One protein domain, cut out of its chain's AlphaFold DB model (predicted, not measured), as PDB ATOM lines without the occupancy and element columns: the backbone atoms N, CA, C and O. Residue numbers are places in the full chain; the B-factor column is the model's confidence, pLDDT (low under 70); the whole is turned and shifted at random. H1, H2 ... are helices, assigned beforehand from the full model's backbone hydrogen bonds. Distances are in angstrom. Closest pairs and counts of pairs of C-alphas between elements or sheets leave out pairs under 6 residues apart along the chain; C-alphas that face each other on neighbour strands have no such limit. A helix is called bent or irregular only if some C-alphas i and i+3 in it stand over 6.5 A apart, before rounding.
ATOM      1  N   ALA A 484     -32.796  24.976  12.873       97.19
ATOM      2  CA  ALA A 484     -34.192  25.116  12.487       97.19
ATOM      3  C   ALA A 484     -34.918  23.768  12.351       97.19
ATOM      4  O   ALA A 484     -36.097  23.674  12.672       97.19
ATOM      5  N   ASN A 485     -34.230  22.698  11.940       96.62
ATOM      6  CA  ASN A 485     -34.847  21.377  11.790       96.62
ATOM      7  C   ASN A 485     -35.110  20.699  13.135       96.62
ATOM      8  O   ASN A 485     -36.149  20.048  13.307       96.62
ATOM      9  N   LYS A 486     -34.189  20.860  14.093       96.62
ATOM     10  CA  LYS A 486     -34.427  20.459  15.482       96.62
ATOM     11  C   LYS A 486     -35.591  21.247  16.074       96.62
ATOM     12  O   LYS A 486     -36.480  20.630  16.645       96.62
ATOM     13  N   LEU A 487     -35.618  22.565  15.870       96.81
ATOM     14  CA  LEU A 487     -36.680  23.427  16.385       96.81
ATOM     15  C   LEU A 487     -38.052  23.035  15.821       96.81
ATOM     16  O   LEU A 487     -38.964  22.758  16.584       96.81
ATOM     17  N   VAL A 488     -38.181  22.848  14.502       97.25
ATOM     18  CA  VAL A 488     -39.414  22.321  13.869       97.25
ATOM     19  C   VAL A 488     -39.885  21.008  14.502       97.25
ATOM     20  O   VAL A 488     -41.077  20.723  14.524       97.25
ATOM     21  N   SER A 489     -38.967  20.185  15.012       94.50
ATOM     22  CA  SER A 489     -39.322  18.896  15.603       94.50
ATOM     23  C   SER A 489     -39.920  19.007  17.007       94.50
ATOM     24  O   SER A 489     -40.630  18.071  17.386       94.50
ATOM     25  N   SER A 490     -39.637  20.097  17.737       94.31
ATOM     26  CA  SER A 490     -40.158  20.376  19.083       94.31
ATOM     27  C   SER A 490     -41.357  21.324  19.107       94.31
ATOM     28  O   SER A 490     -42.060  21.378  20.110       94.31
ATOM     29  N   LEU A 491     -41.607  22.051  18.017       95.12
ATOM     30  CA  LEU A 491     -42.734  22.972  17.908       95.12
ATOM     31  C   LEU A 491     -44.044  22.249  17.593       95.12
ATOM     32  O   LEU A 491     -44.066  21.205  16.928       95.12
ATOM     33  N   ASP A 492     -45.150  22.853  18.020       94.19
ATOM     34  CA  ASP A 492     -46.466  22.436  17.569       94.19
ATOM     35  C   ASP A 492     -46.764  22.948  16.145       94.19
ATOM     36  O   ASP A 492     -46.041  23.753  15.549       94.19
ATOM     37  N   SER A 493     -47.851  22.455  15.549       95.06
ATOM     38  CA  SER A 493     -48.216  22.858  14.190       95.06
ATOM     39  C   SER A 493     -48.610  24.334  14.071       95.06
ATOM     40  O   SER A 493     -48.542  24.858  12.956       95.06
ATOM     41  N   GLY A 494     -49.114  24.961  15.135       94.94
ATOM     42  CA  GLY A 494     -49.535  26.361  15.133       94.94
ATOM     43  C   GLY A 494     -48.323  27.282  15.072       94.94
ATOM     44  O   GLY A 494     -48.223  28.098  14.156       94.94
ATOM     45  N   ASP A 495     -47.349  27.038  15.943       95.19
ATOM     46  CA  ASP A 495     -46.063  27.729  15.989       95.19
ATOM     47  C   ASP A 495     -45.323  27.645  14.648       95.19
ATOM     48  O   ASP A 495     -44.837  28.652  14.123       95.19
ATOM     49  N   ILE A 496     -45.289  26.452  14.041       96.69
ATOM     50  CA  ILE A 496     -44.712  26.255  12.703       96.69
ATOM     51  C   ILE A 496     -45.480  27.067  11.654       96.69
ATOM     52  O   ILE A 496     -44.879  27.628  10.736       96.69
ATOM     53  N   GLU A 497     -46.811  27.120  11.742       95.12
ATOM     54  CA  GLU A 497     -47.637  27.821  10.761       95.12
ATOM     55  C   GLU A 497     -47.461  29.346  10.818       95.12
ATOM     56  O   GLU A 497     -47.474  29.985   9.751       95.12
ATOM     57  N   GLU A 498     -47.301  29.894  12.025       95.69
ATOM     58  CA  GLU A 498     -47.066  31.315  12.301       95.69
ATOM     59  C   GLU A 498     -45.653  31.754  11.900       95.69
ATOM     60  O   GLU A 498     -45.498  32.820  11.307       95.69
ATOM     61  N   ASN A 499     -44.649  30.895  12.107       97.06
ATOM     62  CA  ASN A 499     -43.234  31.198  11.852       97.06
ATOM     63  C   ASN A 499     -42.701  30.600  10.534       97.06
ATOM     64  O   ASN A 499     -41.492  30.550  10.308       97.06
ATOM     65  N   LEU A 500     -43.588  30.130   9.649       96.69
ATOM     66  CA  LEU A 500     -43.236  29.338   8.463       96.69
ATOM     67  C   LEU A 500     -42.184  29.996   7.559       96.69
ATOM     68  O   LEU A 500     -41.229  29.337   7.151       96.69
ATOM     69  N   ASP A 501     -42.382  31.270   7.216       96.50
ATOM     70  CA  ASP A 501     -41.465  31.993   6.328       96.50
ATOM     71  C   ASP A 501     -40.082  32.125   6.990       96.50
ATOM     72  O   ASP A 501     -39.064  31.826   6.367       96.50
ATOM     73  N   PHE A 502     -40.052  32.464   8.282       97.19
ATOM     74  CA  PHE A 502     -38.818  32.661   9.041       97.19
ATOM     75  C   PHE A 502     -38.022  31.360   9.225       97.19
ATOM     76  O   PHE A 502     -36.798  31.353   9.094       97.19
ATOM     77  N   LEU A 503     -38.713  30.239   9.461       98.00
ATOM     78  CA  LEU A 503     -38.107  28.906   9.533       98.00
ATOM     79  C   LEU A 503     -37.409  28.536   8.219       98.00
ATOM     80  O   LEU A 503     -36.289  28.027   8.231       98.00
ATOM     81  N   LEU A 504     -38.052  28.810   7.082       97.06
ATOM     82  CA  LEU A 504     -37.490  28.526   5.759       97.06
ATOM     83  C   LEU A 504     -36.317  29.441   5.406       97.06
ATOM     84  O   LEU A 504     -35.361  28.984   4.782       97.06
ATOM     85  N   GLU A 505     -36.358  30.705   5.829       97.12
ATOM     86  CA  GLU A 505     -35.226  31.633   5.700       97.12
ATOM     87  C   GLU A 505     -33.993  31.179   6.500       97.12
ATOM     88  O   GLU A 505     -32.872  31.536   6.140       97.12
ATOM     89  N   HIS A 506     -34.193  30.349   7.529       97.19
ATOM     90  CA  HIS A 506     -33.148  29.754   8.366       97.19
ATOM     91  C   HIS A 506     -32.912  28.263   8.059       97.19
ATOM     92  O   HIS A 506     -32.558  27.481   8.942       97.19
ATOM     93  N   ASP A 507     -33.082  27.871   6.791       95.94
ATOM     94  CA  ASP A 507     -32.725  26.551   6.249       95.94
ATOM     95  C   ASP A 507     -33.485  25.350   6.867       95.94
ATOM     96  O   ASP A 507     -33.008  24.207   6.830       95.94
ATOM     97  N   ALA A 508     -34.691  25.557   7.414       97.75
ATOM     98  CA  ALA A 508     -35.569  24.442   7.775       97.75
ATOM     99  C   ALA A 508     -35.953  23.615   6.532       97.75
ATOM    100  O   ALA A 508     -36.329  24.157   5.490       97.75
ATOM    101  N   ASP A 509     -35.915  22.283   6.636       98.12
ATOM    102  CA  ASP A 509     -36.354  21.399   5.558       98.12
ATOM    103  C   ASP A 509     -37.879  21.482   5.417       98.12
ATOM    104  O   ASP A 509     -38.645  21.098   6.306       98.12
ATOM    105  N   ILE A 510     -38.329  21.944   4.252       98.12
ATOM    106  CA  ILE A 510     -39.743  22.049   3.889       98.12
ATOM    107  C   ILE A 510     -40.502  20.721   4.071       98.12
ATOM    108  O   ILE A 510     -41.685  20.725   4.409       98.12
ATOM    109  N   ASN A 511     -39.850  19.569   3.882       97.88
ATOM    110  CA  ASN A 511     -40.467  18.258   4.074       97.88
ATOM    111  C   ASN A 511     -40.618  17.898   5.551       97.88
ATOM    112  O   ASN A 511     -41.608  17.255   5.909       97.88
ATOM    113  N   ASN A 512     -39.675  18.335   6.389       97.25
ATOM    114  CA  ASN A 512     -39.774  18.207   7.838       97.25
ATOM    115  C   ASN A 512     -40.946  19.055   8.355       97.25
ATOM    116  O   ASN A 512     -41.842  18.522   9.009       97.25
ATOM    117  N   ILE A 513     -41.033  20.319   7.922       98.06
ATOM    118  CA  ILE A 513     -42.166  21.216   8.206       98.06
ATOM    119  C   ILE A 513     -43.498  20.561   7.822       98.06
ATOM    120  O   ILE A 513     -44.395  20.441   8.654       98.06
ATOM    121  N   VAL A 514     -43.623  20.072   6.582       97.88
ATOM    122  CA  VAL A 514     -44.849  19.407   6.105       97.88
ATOM    123  C   VAL A 514     -45.225  18.200   6.970       97.88
ATOM    124  O   VAL A 514     -46.412  17.955   7.162       97.88
ATOM    125  N   SER A 515     -44.247  17.460   7.500       96.75
ATOM    126  CA  SER A 515     -44.500  16.283   8.343       96.75
ATOM    127  C   SER A 515     -44.951  16.604   9.770       96.75
ATOM    128  O   SER A 515     -45.524  15.744  10.437       96.75
ATOM    129  N   LYS A 516     -44.697  17.830  10.240       96.75
ATOM    130  CA  LYS A 516     -45.046  18.299  11.590       96.75
ATOM    131  C   LYS A 516     -46.300  19.168  11.619       96.75
ATOM    132  O   LYS A 516     -46.910  19.338  12.670       96.75
ATOM    133  N   MET A 517     -46.722  19.676  10.466       95.75
ATOM    134  CA  MET A 517     -47.943  20.457  10.354       95.75
ATOM    135  C   MET A 517     -49.199  19.588  10.311       95.75
ATOM    136  O   MET A 517     -49.245  18.527   9.687       95.75
ATOM    137  N   HIS A 518     -50.280  20.096  10.896       96.88
ATOM    138  CA  HIS A 518     -51.599  19.508  10.756       96.88
ATOM    139  C   HIS A 518     -52.037  19.479   9.290       96.88
ATOM    140  O   HIS A 518     -51.867  20.439   8.532       96.88
ATOM    141  N   SER A 519     -52.717  18.394   8.927       96.56
ATOM    142  CA  SER A 519     -53.241  18.139   7.582       96.56
ATOM    143  C   SER A 519     -53.991  19.329   6.964       96.56
ATOM    144  O   SER A 519     -53.815  19.634   5.780       96.56
ATOM    145  N   TYR A 520     -54.812  20.035   7.749       95.94
ATOM    146  CA  TYR A 520     -55.541  21.204   7.261       95.94
ATOM    147  C   TYR A 520     -54.591  22.325   6.808       95.94
ATOM    148  O   TYR A 520     -54.766  22.878   5.717       95.94
ATOM    149  N   GLY A 521     -53.556  22.619   7.604       95.56
ATOM    150  CA  GLY A 521     -52.503  23.578   7.266       95.56
ATOM    151  C   GLY A 521     -51.739  23.151   6.009       95.56
ATOM    152  O   GLY A 521     -51.600  23.948   5.073       95.56
ATOM    153  N   VAL A 522     -51.366  21.867   5.925       97.06
ATOM    154  CA  VAL A 522     -50.729  21.251   4.745       97.06
ATOM    155  C   VAL A 522     -51.581  21.449   3.485       97.06
ATOM    156  O   VAL A 522     -51.112  21.955   2.461       97.06
ATOM    157  N   ALA A 523     -52.873  21.126   3.551       96.88
ATOM    158  CA  ALA A 523     -53.797  21.249   2.428       96.88
ATOM    159  C   ALA A 523     -54.048  22.707   2.016       96.88
ATOM    160  O   ALA A 523     -54.146  23.006   0.815       96.88
ATOM    161  N   ARG A 524     -54.172  23.616   2.990       96.62
ATOM    162  CA  ARG A 524     -54.419  25.047   2.773       96.62
ATOM    163  C   ARG A 524     -53.224  25.729   2.114       96.62
ATOM    164  O   ARG A 524     -53.425  26.491   1.168       96.62
ATOM    165  N   LYS A 525     -52.006  25.418   2.566       96.88
ATOM    166  CA  LYS A 525     -50.746  25.989   2.059       96.88
ATOM    167  C   LYS A 525     -50.050  25.113   0.999       96.88
ATOM    168  O   LYS A 525     -48.905  25.381   0.656       96.88
ATOM    169  N   LEU A 526     -50.740  24.131   0.407       97.12
ATOM    170  CA  LEU A 526     -50.196  23.220  -0.617       97.12
ATOM    171  C   LEU A 526     -49.356  23.928  -1.695       97.12
ATOM    172  O   LEU A 526     -48.215  23.551  -1.941       97.12
ATOM    173  N   ASP A 527     -49.901  24.972  -2.323       97.44
ATOM    174  CA  ASP A 527     -49.209  25.689  -3.403       97.44
ATOM    175  C   ASP A 527     -47.922  26.360  -2.929       97.44
ATOM    176  O   ASP A 527     -46.973  26.495  -3.698       97.44
ATOM    177  N   TYR A 528     -47.906  26.804  -1.675       97.62
ATOM    178  CA  TYR A 528     -46.740  27.404  -1.052       97.62
ATOM    179  C   TYR A 528     -45.658  26.344  -0.808       97.62
ATOM    180  O   TYR A 528     -44.516  26.550  -1.213       97.62
ATOM    181  N   PHE A 529     -46.012  25.179  -0.254       97.81
ATOM    182  CA  PHE A 529     -45.051  24.090  -0.029       97.81
ATOM    183  C   PHE A 529     -44.410  23.600  -1.328       97.81
ATOM    184  O   PHE A 529     -43.192  23.468  -1.401       97.81
ATOM    185  N   LEU A 530     -45.203  23.402  -2.385       97.56
ATOM    186  CA  LEU A 530     -44.673  22.945  -3.674       97.56
ATOM    187  C   LEU A 530     -43.756  23.981  -4.334       97.56
ATOM    188  O   LEU A 530     -42.742  23.613  -4.922       97.56
ATOM    189  N   LYS A 531     -44.072  25.278  -4.218       97.31
ATOM    190  CA  LYS A 531     -43.193  26.355  -4.711       97.31
ATOM    191  C   LYS A 531     -41.858  26.404  -3.972       97.31
ATOM    192  O   LYS A 531     -40.857  26.745  -4.593       97.31
ATOM    193  N   ASN A 532     -41.858  26.037  -2.693       96.81
ATOM    194  CA  ASN A 532     -40.666  25.940  -1.857       96.81
ATOM    195  C   ASN A 532     -40.021  24.541  -1.885       96.81
ATOM    196  O   ASN A 532     -39.175  24.234  -1.054       96.81
ATOM    197  N   GLY A 533     -40.382  23.692  -2.855       96.69
ATOM    198  CA  GLY A 533     -39.673  22.441  -3.126       96.69
ATOM    199  C   GLY A 533     -40.090  21.235  -2.282       96.69
ATOM    200  O   GLY A 533     -39.360  20.246  -2.269       96.69
ATOM    201  N   ALA A 534     -41.243  21.274  -1.605       98.19
ATOM    202  CA  ALA A 534     -41.763  20.100  -0.905       98.19
ATOM    203  C   ALA A 534     -42.005  18.923  -1.859       98.19
ATOM    204  O   ALA A 534     -42.565  19.090  -2.947       98.19
ATOM    205  N   ASP A 535     -41.645  17.715  -1.419       98.44
ATOM    206  CA  ASP A 535     -41.991  16.484  -2.121       98.44
ATOM    207  C   ASP A 535     -43.510  16.301  -2.074       98.44
ATOM    208  O   ASP A 535     -44.113  16.083  -1.020       98.44
ATOM    209  N   ILE A 536     -44.136  16.351  -3.248       98.38
ATOM    210  CA  ILE A 536     -45.572  16.150  -3.427       98.38
ATOM    211  C   ILE A 536     -46.065  14.839  -2.791       98.38
ATOM    212  O   ILE A 536     -47.180  14.789  -2.275       98.38
ATOM    213  N   ASN A 537     -45.248  13.783  -2.762       98.25
ATOM    214  CA  ASN A 537     -45.621  12.520  -2.130       98.25
ATOM    215  C   ASN A 537     -45.582  12.594  -0.604       98.25
ATOM    216  O   ASN A 537     -46.415  11.959   0.046       98.25
ATOM    217  N   ASN A 538     -44.657  13.371  -0.038       98.31
ATOM    218  CA  ASN A 538     -44.644  13.677   1.388       98.31
ATOM    219  C   ASN A 538     -45.871  14.515   1.772       98.31
ATOM    220  O   ASN A 538     -46.552  14.207   2.747       98.31
ATOM    221  N   VAL A 539     -46.226  15.499   0.944       98.38
ATOM    222  CA  VAL A 539     -47.437  16.308   1.137       98.38
ATOM    223  C   VAL A 539     -48.706  15.452   1.128       98.38
ATOM    224  O   VAL A 539     -49.567  15.635   1.979       98.38
ATOM    225  N   VAL A 540     -48.817  14.485   0.210       98.19
ATOM    226  CA  VAL A 540     -49.963  13.556   0.160       98.19
ATOM    227  C   VAL A 540     -50.076  12.701   1.426       98.19
ATOM    228  O   VAL A 540     -51.189  12.478   1.886       98.19
ATOM    229  N   ARG A 541     -48.957  12.236   2.000       98.31
ATOM    230  CA  ARG A 541     -48.965  11.403   3.222       98.31
ATOM    231  C   ARG A 541     -49.380  12.171   4.473       98.31
ATOM    232  O   ARG A 541     -49.945  11.578   5.380       98.31
ATOM    233  N   ASN A 542     -49.107  13.474   4.511       98.00
ATOM    234  CA  ASN A 542     -49.439  14.350   5.637       98.00
ATOM    235  C   ASN A 542     -50.749  15.125   5.413       98.00
ATOM    236  O   ASN A 542     -51.020  16.121   6.077       98.00
ATOM    237  N   MET A 543     -51.570  14.683   4.458       97.50
ATOM    238  CA  MET A 543     -52.865  15.270   4.144       97.50
ATOM    239  C   MET A 543     -53.967  14.254   4.441       97.50
ATOM    240  O   MET A 543     -53.898  13.103   4.025       97.50
ATOM    241  N   ASP A 544     -55.002  14.696   5.148       97.38
ATOM    242  CA  ASP A 544     -56.178  13.888   5.479       97.38
ATOM    243  C   ASP A 544     -56.834  13.411   4.172       97.38
ATOM    244  O   ASP A 544     -56.964  14.216   3.232       97.38
ATOM    245  N   PRO A 545     -57.235  12.130   4.082       97.69
ATOM    246  CA  PRO A 545     -57.899  11.562   2.918       97.69
ATOM    247  C   PRO A 545     -58.926  12.462   2.220       97.69
ATOM    248  O   PRO A 545     -58.909  12.568   0.991       97.69
ATOM    249  N   ASP A 546     -59.770  13.184   2.961       97.50
ATOM    250  CA  ASP A 546     -60.778  14.079   2.370       97.50
ATOM    251  C   ASP A 546     -60.153  15.232   1.565       97.50
ATOM    252  O   ASP A 546     -60.647  15.638   0.502       97.50
ATOM    253  N   HIS A 547     -59.043  15.781   2.055       97.88
ATOM    254  CA  HIS A 547     -58.292  16.818   1.358       97.88
ATOM    255  C   HIS A 547     -57.564  16.252   0.134       97.88
ATOM    256  O   HIS A 547     -57.583  16.905  -0.919       97.88
ATOM    257  N   VAL A 548     -57.024  15.031   0.229       97.81
ATOM    258  CA  VAL A 548     -56.428  14.309  -0.909       97.81
ATOM    259  C   VAL A 548     -57.466  14.121  -2.018       97.81
ATOM    260  O   VAL A 548     -57.217  14.496  -3.165       97.81
ATOM    261  N   VAL A 549     -58.675  13.651  -1.687       97.00
ATOM    262  CA  VAL A 549     -59.777  13.452  -2.647       97.00
ATOM    263  C   VAL A 549     -60.160  14.760  -3.338       97.00
ATOM    264  O   VAL A 549     -60.318  14.802  -4.563       97.00
ATOM    265  N   ARG A 550     -60.309  15.844  -2.567       97.06
ATOM    266  CA  ARG A 550     -60.699  17.163  -3.088       97.06
ATOM    267  C   ARG A 550     -59.646  17.793  -3.994       97.06
ATOM    268  O   ARG A 550     -60.006  18.587  -4.862       97.06
ATOM    269  N   LYS A 551     -58.367  17.485  -3.773       97.38
ATOM    270  CA  LYS A 551     -57.229  18.045  -4.517       97.38
ATOM    271  C   LYS A 551     -56.609  17.048  -5.499       97.38
ATOM    272  O   LYS A 551     -55.601  17.374  -6.115       97.38
ATOM    273  N   LEU A 552     -57.231  15.886  -5.698       97.50
ATOM    274  CA  LEU A 552     -56.719  14.760  -6.481       97.50
ATOM    275  C   LEU A 552     -56.106  15.162  -7.830       97.50
ATOM    276  O   LEU A 552     -54.929  14.905  -8.072       97.50
ATOM    277  N   ASP A 553     -56.878  15.835  -8.688       97.25
ATOM    278  CA  ASP A 553     -56.408  16.234 -10.024       97.25
ATOM    279  C   ASP A 553     -55.191  17.167  -9.943       97.25
ATOM    280  O   ASP A 553     -54.273  17.097 -10.760       97.25
ATOM    281  N   TYR A 554     -55.178  18.048  -8.942       97.75
ATOM    282  CA  TYR A 554     -54.089  18.990  -8.732       97.75
ATOM    283  C   TYR A 554     -52.820  18.288  -8.241       97.75
ATOM    284  O   TYR A 554     -51.735  18.576  -8.743       97.75
ATOM    285  N   LEU A 555     -52.950  17.344  -7.308       98.06
ATOM    286  CA  LEU A 555     -51.831  16.561  -6.783       98.06
ATOM    287  C   LEU A 555     -51.151  15.760  -7.903       98.06
ATOM    288  O   LEU A 555     -49.936  15.847  -8.075       98.06
ATOM    289  N   LEU A 556     -51.933  15.063  -8.733       97.75
ATOM    290  CA  LEU A 556     -51.406  14.282  -9.859       97.75
ATOM    291  C   LEU A 556     -50.764  15.158 -10.932       97.75
ATOM    292  O   LEU A 556     -49.699  14.826 -11.451       97.75
ATOM    293  N   LYS A 557     -51.360  16.318 -11.233       97.50
ATOM    294  CA  LYS A 557     -50.769  17.285 -12.167       97.50
ATOM    295  C   LYS A 557     -49.403  17.799 -11.693       97.50
ATOM    296  O   LYS A 557     -48.570  18.134 -12.530       97.50
ATOM    297  N   ASN A 558     -49.181  17.846 -10.381       97.19
ATOM    298  CA  ASN A 558     -47.908  18.229  -9.770       97.19
ATOM    299  C   ASN A 558     -46.994  17.024  -9.465       97.19
ATOM    300  O   ASN A 558     -46.026  17.165  -8.727       97.19
ATOM    301  N   GLY A 559     -47.265  15.854 -10.054       96.75
ATOM    302  CA  GLY A 559     -46.351  14.710 -10.022       96.75
ATOM    303  C   GLY A 559     -46.504  13.778  -8.821       96.75
ATOM    304  O   GLY A 559     -45.598  12.984  -8.573       96.75
ATOM    305  N   ALA A 560     -47.616  13.844  -8.078       98.19
ATOM    306  CA  ALA A 560     -47.914  12.842  -7.057       98.19
ATOM    307  C   ALA A 560     -47.952  11.434  -7.673       98.19
ATOM    308  O   ALA A 560     -48.595  11.218  -8.703       98.19
ATOM    309  N   ASP A 561     -47.311  10.465  -7.019       98.50
ATOM    310  CA  ASP A 561     -47.445   9.056  -7.372       98.50
ATOM    311  C   ASP A 561     -48.889   8.619  -7.101       98.50
ATOM    312  O   ASP A 561     -49.379   8.658  -5.968       98.50
ATOM    313  N   ILE A 562     -49.572   8.173  -8.154       98.19
ATOM    314  CA  ILE A 562     -50.955   7.697  -8.108       98.19
ATOM    315  C   ILE A 562     -51.145   6.569  -7.080       98.19
ATOM    316  O   ILE A 562     -52.186   6.502  -6.428       98.19
ATOM    317  N   ASN A 563     -50.138   5.719  -6.864       98.19
ATOM    318  CA  ASN A 563     -50.201   4.654  -5.869       98.19
ATOM    319  C   ASN A 563     -50.065   5.190  -4.444       98.19
ATOM    320  O   ASN A 563     -50.685   4.646  -3.532       98.19
ATOM    321  N   ASN A 564     -49.280   6.254  -4.249       98.31
ATOM    322  CA  ASN A 564     -49.195   6.958  -2.972       98.31
ATOM    323  C   ASN A 564     -50.517   7.672  -2.660       98.31
ATOM    324  O   ASN A 564     -51.002   7.579  -1.539       98.31
ATOM    325  N   VAL A 565     -51.143   8.296  -3.659       98.38
ATOM    326  CA  VAL A 565     -52.473   8.906  -3.527       98.38
ATOM    327  C   VAL A 565     -53.522   7.872  -3.117       98.38
ATOM    328  O   VAL A 565     -54.220   8.083  -2.134       98.38
ATOM    329  N   VAL A 566     -53.586   6.726  -3.803       98.12
ATOM    330  CA  VAL A 566     -54.544   5.648  -3.492       98.12
ATOM    331  C   VAL A 566     -54.418   5.139  -2.048       98.12
ATOM    332  O   VAL A 566     -55.434   4.848  -1.429       98.12
ATOM    333  N   ARG A 567     -53.197   5.049  -1.497       98.19
ATOM    334  CA  ARG A 567     -52.964   4.598  -0.108       98.19
ATOM    335  C   ARG A 567     -53.407   5.606   0.953       98.19
ATOM    336  O   ARG A 567     -53.640   5.213   2.085       98.19
ATOM    337  N   ASN A 568     -53.494   6.886   0.597       97.94
ATOM    338  CA  ASN A 568     -53.849   7.976   1.510       97.94
ATOM    339  C   ASN A 568     -55.272   8.489   1.235       97.94
ATOM    340  O   ASN A 568     -55.553   9.675   1.363       97.94
ATOM    341  N   MET A 569     -56.173   7.605   0.801       97.38
ATOM    342  CA  MET A 569     -57.579   7.910   0.541       97.38
ATOM    343  C   MET A 569     -58.484   6.914   1.264       97.38
ATOM    344  O   MET A 569     -58.113   5.760   1.471       97.38
ATOM    345  N   TYR A 570     -59.703   7.337   1.599       97.75
ATOM    346  CA  TYR A 570     -60.690   6.423   2.157       97.75
ATOM    347  C   TYR A 570     -61.104   5.364   1.141       97.75
ATOM    348  O   TYR A 570     -61.257   5.630  -0.053       97.75
TER     349      TYR A 570
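AT A GLANCE: This is residues 484 to 570 of the 670 residues of an uncharacterized protein of TM7 phylum sp. oral taxon 351 (UniProt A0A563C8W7). The printed part is wound in stacked turns, a short solenoid two layers deep: H1, H4, H7 and H9 stand side by side in one row, and H2 with H3, H5 with H6, and the longer H8 make the second layer. It has 87 residues with nine named helices, H1 to H9 in that order, and no named strand; the class is all helix. It is compact, with a radius of gyration of the C-alphas of 12.5 A, and elongated, spanning 33 by 21 by 18 A.

HOW THE PARTS SIT: Start at H1, residues 484 to 490, which touches H4, residues 510 to 516, the same way at a shallow tilt of 8 degrees; their closest C-alphas, of Val 488 and Ile 513, are 6.4 A apart. H4 touches the hub H7, residues 536 to 541, the same way at 7 degrees, closest at C-alphas 514 and 539, 6.4 A. H7 touches H9, residues 562 to 567, the same way at 14 degrees, closest at C-alphas 540 and 565, 6.4 A. H8, residues 545 to 557, forms helical hairpins with H7 and H9, only just touching each with 3 pairs of C-alphas within 8 A; the closest are 540 and 548, 6.6 A, and 556 and 562, 6.8 A. Look next at H2, residues 493 to 498, H3, 500 to 505, H5, 519 to 524, and H6, 526 to 531: H2 and H5, H1 and H3, and H4 and H6 are among the pairs close but not clearly touching, with closest C-alphas at 7.3 A, 6.2 A and 6.9 A. Every O i to N i+4 pair is within hydrogen-bond range in the helices other than H8, which has 7 of 9.

IN THESE COORDINATES: Find C-alpha 484 at (-34.192, 25.116, 12.487); H1 runs 10.1 A from there. H8 runs 17.6 A and is irregular: C-alphas 550 and 553 are 8.2 A apart. H9 ends at C-alpha 567, (-52.964, 4.598, -0.108).

THE WHOLE: The two C-alphas farthest apart, of His 506 and Tyr 570, are 36.6 A apart. The printed part has no cut, its links are tight, and no printed residue is under 70.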